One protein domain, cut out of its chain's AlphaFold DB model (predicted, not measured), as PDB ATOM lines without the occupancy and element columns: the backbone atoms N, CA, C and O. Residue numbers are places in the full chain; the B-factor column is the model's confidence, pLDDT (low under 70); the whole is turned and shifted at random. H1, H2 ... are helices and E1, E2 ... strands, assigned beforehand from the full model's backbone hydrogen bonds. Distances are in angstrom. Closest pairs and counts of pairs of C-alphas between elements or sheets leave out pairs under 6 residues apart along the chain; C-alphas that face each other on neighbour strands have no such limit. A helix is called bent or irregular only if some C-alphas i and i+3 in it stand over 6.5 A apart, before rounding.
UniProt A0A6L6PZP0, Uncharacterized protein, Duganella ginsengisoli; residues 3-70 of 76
ATOM      1  N   ARG A   3     199.526 295.688 205.537       84.25
ATOM      2  CA  ARG A   3     199.322 295.214 206.910       84.25
ATOM      3  C   ARG A   3     199.771 293.765 207.055       84.25
ATOM      4  O   ARG A   3     199.324 292.904 206.308       84.25
ATOM      5  N   LEU A   4     200.598 293.506 208.064       84.69
ATOM      6  CA  LEU A   4     201.036 292.174 208.472       84.69
ATOM      7  C   LEU A   4     200.771 292.009 209.975       84.69
ATOM      8  O   LEU A   4     201.573 292.399 210.824       84.69
ATOM      9  N   GLY A   5     199.588 291.490 210.313       84.12
ATOM     10  CA  GLY A   5     199.127 291.387 211.699       84.12
ATOM     11  C   GLY A   5     198.976 292.761 212.365       84.12
ATOM     12  O   GLY A   5     198.108 293.558 211.986       84.12
ATOM     13  N   ILE A   6     199.813 293.025 213.376       82.62
ATOM     14  CA  ILE A   6     199.883 294.313 214.092       82.62
ATOM     15  C   ILE A   6     200.786 295.339 213.397       82.62
ATOM     16  O   ILE A   6     200.688 296.538 213.677       82.62
ATOM     17  N   HIS A   7     201.659 294.864 212.507       88.69
ATOM     18  CA  HIS A   7     202.588 295.701 211.772       88.69
ATOM     19  C   HIS A   7     201.902 296.297 210.555       88.69
ATOM     20  O   HIS A   7     201.107 295.642 209.876       88.69
ATOM     21  N   ILE A   8     202.230 297.551 210.281       91.00
ATOM     22  CA  ILE A   8     201.790 298.260 209.092       91.00
ATOM     23  C   ILE A   8     202.981 298.919 208.419       91.00
ATOM     24  O   ILE A   8     203.965 299.284 209.063       91.00
ATOM     25  N   ARG A   9     202.851 299.108 207.114       90.06
ATOM     26  CA  ARG A   9     203.707 299.977 206.326       90.06
ATOM     27  C   ARG A   9     202.804 300.905 205.532       90.06
ATOM     28  O   ARG A   9     202.054 300.447 204.666       90.06
ATOM     29  N   LEU A  10     202.865 302.190 205.864       87.81
ATOM     30  CA  LEU A  10     202.209 303.225 205.076       87.81
ATOM     31  C   LEU A  10     202.881 303.312 203.703       87.81
ATOM     32  O   LEU A  10     204.102 303.156 203.586       87.81
ATOM     33  N   THR A  11     202.080 303.518 202.667       88.25
ATOM     34  CA  THR A  11     202.586 303.840 201.333       88.25
ATOM     35  C   THR A  11     203.055 305.300 201.296       88.25
ATOM     36  O   THR A  11     202.637 306.095 202.141       88.25
ATOM     37  N   PRO A  12     203.905 305.688 200.329       87.50
ATOM     38  CA  PRO A  12     204.301 307.087 200.159       87.50
ATOM     39  C   PRO A  12     203.101 308.044 200.068       87.50
ATOM     40  O   PRO A  12     203.054 309.011 200.818       87.50
ATOM     41  N   ASN A  13     202.070 307.701 199.285       87.56
ATOM     42  CA  ASN A  13     200.849 308.513 199.166       87.56
ATOM     43  C   ASN A  13     200.113 308.706 200.503       87.56
ATOM     44  O   ASN A  13     199.561 309.770 200.763       87.56
ATOM     45  N   GLU A  14     200.087 307.691 201.370       88.50
ATOM     46  CA  GLU A  14     199.455 307.807 202.693       88.50
ATOM     47  C   GLU A  14     200.247 308.738 203.614       88.50
ATOM     48  O   GLU A  14     199.660 309.529 204.350       88.50
ATOM     49  N   ILE A  15     201.579 308.661 203.557       89.00
ATOM     50  CA  ILE A  15     202.485 309.546 204.301       89.00
ATOM     51  C   ILE A  15     202.302 310.990 203.829       89.00
ATOM     52  O   ILE A  15     202.155 311.882 204.665       89.00
ATOM     53  N   GLU A  16     202.270 311.215 202.516       89.62
ATOM     54  CA  GLU A  16     202.071 312.534 201.910       89.62
ATOM     55  C   GLU A  16     200.705 313.121 202.262       89.62
ATOM     56  O   GLU A  16     200.640 314.252 202.737       89.62
ATOM     57  N   ASN A  17     199.625 312.346 202.134       88.62
ATOM     58  CA  ASN A  17     198.286 312.816 202.485       88.62
ATOM     59  C   ASN A  17     198.164 313.163 203.980       88.62
ATOM     60  O   ASN A  17     197.604 314.194 204.348       88.62
ATOM     61  N   LEU A  18     198.729 312.332 204.863       89.94
ATOM     62  CA  LEU A  18     198.758 312.630 206.296       89.94
ATOM     63  C   LEU A  18     199.568 313.899 206.583       89.94
ATOM     64  O   LEU A  18     199.121 314.730 207.375       89.94
ATOM     65  N   ALA A  19     200.725 314.077 205.946       90.94
ATOM     66  CA  ALA A  19     201.533 315.282 206.103       90.94
ATOM     67  C   ALA A  19     200.804 316.531 205.585       90.94
ATOM     68  O   ALA A  19     200.830 317.563 206.250       90.94
ATOM     69  N   PHE A  20     200.108 316.420 204.453       90.38
ATOM     70  CA  PHE A  20     199.322 317.494 203.852       90.38
ATOM     71  C   PHE A  20     198.175 317.943 204.766       90.38
ATOM     72  O   PHE A  20     198.061 319.125 205.076       90.38
ATOM     73  N   ILE A  21     197.368 317.002 205.269       88.56
ATOM     74  CA  ILE A  21     196.204 317.316 206.114       88.56
ATOM     75  C   ILE A  21     196.627 317.836 207.488       88.56
ATOM     76  O   ILE A  21     196.005 318.740 208.039       88.56
ATOM     77  N   THR A  22     197.658 317.233 208.082       87.81
ATOM     78  CA  THR A  22     198.034 317.533 209.472       87.81
ATOM     79  C   THR A  22     199.129 318.578 209.612       87.81
ATOM     80  O   THR A  22     199.451 318.926 210.743       87.81
ATOM     81  N   GLY A  23     199.768 319.001 208.517       89.06
ATOM     82  CA  GLY A  23     200.954 319.865 208.545       89.06
ATOM     83  C   GLY A  23     202.147 319.288 209.325       89.06
ATOM     84  O   GLY A  23     203.130 319.988 209.559       89.06
ATOM     85  N   ILE A  24     202.071 318.031 209.770       87.56
ATOM     86  CA  ILE A  24     203.062 317.363 210.610       87.56
ATOM     87  C   ILE A  24     203.569 316.166 209.821       87.56
ATOM     88  O   ILE A  24     202.788 315.332 209.385       87.56
ATOM     89  N   THR A  25     204.881 316.032 209.654       85.75
ATOM     90  CA  THR A  25     205.433 314.860 208.968       85.75
ATOM     91  C   THR A  25     205.236 313.605 209.829       85.75
ATOM     92  O   THR A  25     205.741 313.558 210.963       85.75
ATOM     93  N   PRO A  26     204.539 312.564 209.336       83.25
ATOM     94  CA  PRO A  26     204.503 311.284 210.020       83.25
ATOM     95  C   PRO A  26     205.903 310.666 209.981       83.25
ATOM     96  O   PRO A  26     206.483 310.457 208.921       83.25
ATOM     97  N   GLY A  27     206.471 310.410 211.162       83.81
ATOM     98  CA  GLY A  27     207.742 309.698 211.295       83.81
ATOM     99  C   GLY A  27     207.604 308.213 210.946       83.81
ATOM    100  O   GLY A  27     206.687 307.791 210.243       83.81
ATOM    101  N   GLN A  28     208.488 307.372 211.484       85.50
ATOM    102  CA  GLN A  28     208.376 305.930 211.262       85.50
ATOM    103  C   GLN A  28     207.161 305.335 211.988       85.50
ATOM    104  O   GLN A  28     207.202 305.070 213.187       85.50
ATOM    105  N   ILE A  29     206.090 305.097 211.233       90.00
ATOM    106  CA  ILE A  29     204.879 304.406 211.680       90.00
ATOM    107  C   ILE A  29     204.993 302.943 211.252       90.00
ATOM    108  O   ILE A  29     204.953 302.635 210.061       90.00
ATOM    109  N   ARG A  30     205.164 302.042 212.227       90.69
ATOM    110  CA  ARG A  30     205.366 300.601 211.983       90.69
ATOM    111  C   ARG A  30     204.207 299.745 212.485       90.69
ATOM    112  O   ARG A  30     204.133 298.566 212.150       90.69
ATOM    113  N   THR A  31     203.316 300.308 213.297       91.94
ATOM    114  CA  THR A  31     202.153 299.616 213.866       91.94
ATOM    115  C   THR A  31     200.897 300.484 213.819       91.94
ATOM    116  O   THR A  31     200.962 301.716 213.774       91.94
ATOM    117  N   ILE A  32     199.722 299.849 213.905       89.12
ATOM    118  CA  ILE A  32     198.447 300.578 214.064       89.12
ATOM    119  C   ILE A  32     198.470 301.442 215.338       89.12
ATOM    120  O   ILE A  32     197.855 302.510 215.381       89.12
ATOM    121  N   GLY A  33     199.184 300.999 216.378       90.81
ATOM    122  CA  GLY A  33     199.389 301.766 217.606       90.81
ATOM    123  C   GLY A  33     200.146 303.072 217.364       90.81
ATOM    124  O   GLY A  33     199.715 304.119 217.854       90.81
ATOM    125  N   ASP A  34     201.208 303.029 216.557       91.56
ATOM    126  CA  ASP A  34     201.988 304.213 216.174       91.56
ATOM    127  C   ASP A  34     201.134 305.199 215.383       91.56
ATOM    128  O   ASP A  34     201.125 306.393 215.685       91.56
ATOM    129  N   LEU A  35     200.337 304.691 214.438       90.56
ATOM    130  CA  LEU A  35     199.417 305.514 213.659       90.56
ATOM    131  C   LEU A  35     198.373 306.187 214.565       90.56
ATOM    132  O   LEU A  35     198.185 307.398 214.508       90.56
ATOM    133  N   LYS A  36     197.749 305.443 215.488       91.06
ATOM    134  CA  LYS A  36     196.814 306.024 216.472       91.06
ATOM    135  C   LYS A  36     197.487 307.071 217.362       91.06
ATOM    136  O   LYS A  36     196.868 308.080 217.703       91.06
ATOM    137  N   ARG A  37     198.738 306.844 217.778       92.94
ATOM    138  CA  ARG A  37     199.511 307.807 218.578       92.94
ATOM    139  C   ARG A  37     199.785 309.084 217.782       92.94
ATOM    140  O   ARG A  37     199.608 310.171 218.329       92.94
ATOM    141  N   TYR A  38     200.156 308.954 216.511       92.62
ATOM    142  CA  TYR A  38     200.348 310.074 215.596       92.62
ATOM    143  C   TYR A  38     199.076 310.924 215.458       92.62
ATOM    144  O   TYR A  38     199.118 312.129 215.703       92.62
ATOM    145  N   ILE A  39     197.924 310.298 215.197       91.31
ATOM    146  CA  ILE A  39     196.636 311.000 215.075       91.31
ATOM    147  C   ILE A  39     196.286 311.768 216.356       91.31
ATOM    148  O   ILE A  39     195.917 312.942 216.307       91.31
ATOM    149  N   ARG A  40     196.465 311.147 217.530       91.75
ATOM    150  CA  ARG A  40     196.238 311.824 218.819       91.75
ATOM    151  C   ARG A  40     197.167 313.017 219.031       91.75
ATOM    152  O   ARG A  40     196.734 314.014 219.604       91.75
ATOM    153  N   LYS A  41     198.426 312.924 218.590       91.75
ATOM    154  CA  LYS A  41     199.377 314.041 218.650       91.75
ATOM    155  C   LYS A  41     198.907 315.198 217.765       91.75
ATOM    156  O   LYS A  41     198.890 316.326 218.244       91.75
ATOM    157  N   CYS A  42     198.462 314.915 216.540       90.81
ATOM    158  CA  CYS A  42     197.951 315.932 215.616       90.81
ATOM    159  C   CYS A  42     196.715 316.637 216.192       90.81
ATOM    160  O   CYS A  42     196.694 317.857 216.304       90.81
ATOM    161  N   LYS A  43     195.727 315.877 216.678       89.94
ATOM    162  CA  LYS A  43     194.524 316.453 217.303       89.94
ATOM    163  C   LYS A  43     194.818 317.269 218.561       89.94
ATOM    164  O   LYS A  43     194.126 318.237 218.832       89.94
ATOM    165  N   ARG A  44     195.836 316.888 219.340       90.50
ATOM    166  CA  ARG A  44     196.272 317.669 220.507       90.50
ATOM    167  C   ARG A  44     196.972 318.964 220.097       90.50
ATOM    168  O   ARG A  44     196.822 319.960 220.792       90.50
ATOM    169  N   HIS A  45     197.749 318.934 219.014       88.81
ATOM    170  CA  HIS A  45     198.414 320.121 218.480       88.81
ATOM    171  C   HIS A  45     197.387 321.158 218.013       88.81
ATOM    172  O   HIS A  45     197.475 322.326 218.385       88.81
ATOM    173  N   TYR A  46     196.361 320.705 217.295       85.19
ATOM    174  CA  TYR A  46     195.207 321.518 216.925       85.19
ATOM    175  C   TYR A  46     194.170 321.538 218.048       85.19
ATOM    176  O   TYR A  46     193.123 320.896 217.970       85.19
ATOM    177  N   TRP A  47     194.489 322.251 219.124       80.25
ATOM    178  CA  TRP A  47     193.579 322.479 220.240       80.25
ATOM    179  C   TRP A  47     192.557 323.577 219.899       80.25
ATOM    180  O   TRP A  47     192.872 324.536 219.200       80.25
ATOM    181  N   GLY A  48     191.322 323.427 220.379       81.00
ATOM    182  CA  GLY A  48     190.245 324.392 220.141       81.00
ATOM    183  C   GLY A  48     188.897 323.729 219.868       81.00
ATOM    184  O   GLY A  48     188.816 322.566 219.481       81.00
ATOM    185  N   THR A  49     187.815 324.473 220.092       77.50
ATOM    186  CA  THR A  49     186.435 324.012 219.855       77.50
ATOM    187  C   THR A  49     185.754 324.758 218.712       77.50
ATOM    188  O   THR A  49     184.537 324.608 218.542       77.50
ATOM    189  N   SER A  50     186.506 325.563 217.949       87.38
ATOM    190  CA  SER A  50     185.989 326.283 216.785       87.38
ATOM    191  C   SER A  50     185.500 325.303 215.718       87.38
ATOM    192  O   SER A  50     185.851 324.118 215.720       87.38
ATOM    193  N   ARG A  51     184.657 325.794 214.804       85.50
ATOM    194  CA  ARG A  51     184.173 324.983 213.682       85.50
ATOM    195  C   ARG A  51     185.341 324.474 212.836       85.50
ATOM    196  O   ARG A  51     185.346 323.303 212.479       85.50
ATOM    197  N   ASP A  52     186.350 325.312 212.629       84.88
ATOM    198  CA  ASP A  52     187.528 324.979 211.828       84.88
ATOM    199  C   ASP A  52     188.383 323.892 212.490       84.88
ATOM    200  O   ASP A  52     188.824 322.963 211.821       84.88
ATOM    201  N   THR A  53     188.553 323.923 213.820       87.06
ATOM    202  CA  THR A  53     189.265 322.849 214.533       87.06
ATOM    203  C   THR A  53     188.508 321.522 214.462       87.06
ATOM    204  O   THR A  53     189.125 320.472 214.294       87.06
ATOM    205  N   ARG A  54     187.171 321.547 214.560       88.50
ATOM    206  CA  ARG A  54     186.346 320.333 214.425       88.50
ATOM    207  C   ARG A  54     186.421 319.758 213.016       88.50
ATOM    208  O   ARG A  54     186.531 318.543 212.877       88.50
ATOM    209  N   GLU A  55     186.392 320.621 212.004       89.62
ATOM    210  CA  GLU A  55     186.523 320.205 210.610       89.62
ATOM    211  C   GLU A  55     187.901 319.596 210.349       89.62
ATOM    212  O   GLU A  55     188.004 318.496 209.816       89.62
ATOM    213  N   LEU A  56     188.965 320.225 210.852       89.56
ATOM    214  CA  LEU A  56     190.308 319.661 210.779       89.56
ATOM    215  C   LEU A  56     190.398 318.299 211.485       89.56
ATOM    216  O   LEU A  56     190.969 317.355 210.947       89.56
ATOM    217  N   HIS A  57     189.804 318.149 212.673       90.75
ATOM    218  CA  HIS A  57     189.774 316.859 213.375       90.75
ATOM    219  C   HIS A  57     189.021 315.782 212.589       90.75
ATOM    220  O   HIS A  57     189.438 314.622 212.629       90.75
ATOM    221  N   ARG A  58     187.955 316.159 211.873       91.12
ATOM    222  CA  ARG A  58     187.210 315.271 210.978       91.12
ATOM    223  C   ARG A  58     188.071 314.841 209.784       91.12
ATOM    224  O   ARG A  58     188.155 313.642 209.534       91.12
ATOM    225  N   LEU A  59     188.759 315.771 209.114       91.56
ATOM    226  CA  LEU A  59     189.671 315.460 208.000       91.56
ATOM    227  C   LEU A  59     190.794 314.503 208.432       91.56
ATOM    228  O   LEU A  59     191.134 313.561 207.719       91.56
ATOM    229  N   ILE A  60     191.329 314.693 209.641       90.00
ATOM    230  CA  ILE A  60     192.330 313.796 210.233       90.00
ATOM    231  C   ILE A  60     191.767 312.378 210.436       90.00
ATOM    232  O   ILE A  60     192.462 311.393 210.175       90.00
ATOM    233  N   ASP A  61     190.525 312.253 210.913       90.94
ATOM    234  CA  ASP A  61     189.877 310.948 211.095       90.94
ATOM    235  C   ASP A  61     189.572 310.257 209.765       90.94
ATOM    236  O   ASP A  61     189.698 309.036 209.665       90.94
ATOM    237  N   GLU A  62     189.197 311.022 208.744       90.31
ATOM    238  CA  GLU A  62     188.942 310.516 207.397       90.31
ATOM    239  C   GLU A  62     190.228 309.990 206.751       90.31
ATOM    240  O   GLU A  62     190.258 308.852 206.281       90.31
ATOM    241  N   ALA A  63     191.333 310.733 206.859       87.88
ATOM    242  CA  ALA A  63     192.650 310.275 206.416       87.88
ATOM    243  C   ALA A  63     193.095 308.992 207.135       87.88
ATOM    244  O   ALA A  63     193.623 308.064 206.517       87.88
ATOM    245  N   TYR A  64     192.850 308.915 208.449       89.06
ATOM    246  CA  TYR A  64     193.128 307.719 209.240       89.06
ATOM    247  C   TYR A  64     192.316 306.511 208.757       89.06
ATOM    248  O   TYR A  64     192.874 305.421 208.616       89.06
ATOM    249  N   ARG A  65     191.018 306.689 208.479       88.62
ATOM    250  CA  ARG A  65     190.159 305.626 207.934       88.62
ATOM    251  C   ARG A  65     190.602 305.200 206.539       88.62
ATOM    252  O   ARG A  65     190.733 304.001 206.319       88.62
ATOM    253  N   GLY A  66     190.943 306.145 205.663       85.44
ATOM    254  CA  GLY A  66     191.489 305.854 204.335       85.44
ATOM    255  C   GLY A  66     192.730 304.958 204.398       85.44
ATOM    256  O   GLY A  66     192.806 303.953 203.691       85.44
ATOM    257  N   CYS A  67     193.646 305.235 205.336       85.25
ATOM    258  CA  CYS A  67     194.814 304.378 205.574       85.25
ATOM    259  C   CYS A  67     194.424 302.958 206.024       85.25
ATOM    260  O   CYS A  67     195.070 301.986 205.637       85.25
ATOM    261  N   LEU A  68     193.390 302.816 206.863       83.88
ATOM    262  CA  LEU A  68     192.948 301.515 207.379       83.88
ATOM    263  C   LEU A  68     192.208 300.671 206.339       83.88
ATOM    264  O   LEU A  68     192.383 299.455 206.317       83.88
ATOM    265  N   GLU A  69     191.379 301.308 205.519       82.25
ATOM    266  CA  GLU A  69     190.576 300.652 204.486       82.25
ATOM    267  C   GLU A  69     191.408 300.309 203.247       82.25
ATOM    268  O   GLU A  69     190.967 299.542 202.398       82.25
ATOM    269  N   GLY A  70     192.627 300.854 203.144       67.44
ATOM    270  CA  GLY A  70     193.457 300.697 201.954       67.44
ATOM    271  C   GLY A  70     192.824 301.345 200.725       67.44
ATOM    272  O   GLY A  70     193.200 301.001 199.606       67.44
TER     273      GLY A  70
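What this domain is: This is residues 3 to 70 of the 76 residues of an uncharacterized protein of Duganella ginsengisoli (UniProt A0A6L6PZP0). Three helices, H1, H2 and H3, stand side by side in a small bundle, their centres making a triangle, with H3 running against the other two; the bundle is not evenly closed, since H1 and H2 come near each other at a single pair of C-alphas. A small turn of chain, residues 3 to 9 with the short strand E1, lies at one end of the bundle, and the link from H2 to H3 turns round at the other end. Residues 23 to 31 run back along the bundle from the last residue of H1 to the first of H2, and these two helices run the same way. The printed part has 68 residues, with one named strand and three named helices in the order E1, H1, H2, H3, and the class is mostly helix. It is compact, with a radius of gyration of the C-alphas of 11.8 A, and spans 38 by 19 by 18 A.

How they stand to each other: E1, residues 7 to 9, pairs with no named strand, but residues 3 to 4 pair with residues 7 to 8 of E1, antiparallel, in a stretch too short to be named. H1, residues 12 to 22, follows over a tight link of 2 residues, and E1 and H1 are apart. H2, residues 32 to 45, has its Ile 32 near the strand: the C-alphas of Ile 8 and Ile 32, the closest of E1 and H2, are 6.4 A apart. H1 and H2 are close but not clearly touching, with 1 pair of C-alphas within 8 A, those of Thr 22 and Cys 42, 6.3 A apart. Their lines stand at a shallow tilt of 26 degrees, the same way, and their centres are 13.4 A apart. H3, residues 51 to 69, touches both other helices. H2 and H3 form a helical hairpin, at a shallow tilt of 11 degrees, opposite ways; their closest C-alphas are those of Lys 43 and His 57, 6.2 A apart. H3 touches H2 with its residues 57 to 64 alone. H1 and H3 touch with 9 pairs of C-alphas within 8 A, the closest being those of Glu 14 and Cys 67, 6.4 A apart, and they run opposite ways at a shallow tilt of 15 degrees. E1 and H3 are apart. In H1, H2 and H3 every O i to N i+4 pair is within hydrogen-bond range.

Where its parts are: E1, His 7 to Arg 9, begins with C-alpha 7 at (202.588, 295.701, 211.772). H1, Pro 12 to Thr 22, has 11 residues and measures 15.3 A from first to last C-alpha, beginning with C-alpha 12 at (204.301, 307.087, 200.159). H2, Ile 32 to His 45, has 14 residues and measures 20.0 A. H3, Arg 51 to Glu 69, is the longest helix with 19 residues and 26.8 A, and ends with C-alpha 69 at (190.576, 300.652, 204.486). No helix is bent or irregular.

The domain as a whole: The outline is only just a rod, at 38 by 19 by 18 A. The two C-alphas farthest apart are those of Leu 4 and Ser 50, at 38.2 A, while the first and last printed C-alphas, of Arg 3 and Gly 70, are 9.4 A apart. The printed part, residues 3 to 70, has no cut. No link is long: E1 to H1 and H2 to H3 are tight, and H1 to H2, with 9 residues, is short. The mean pLDDT of the printed part is 87.8, and residue 70 alone is under 70 in this predicted model.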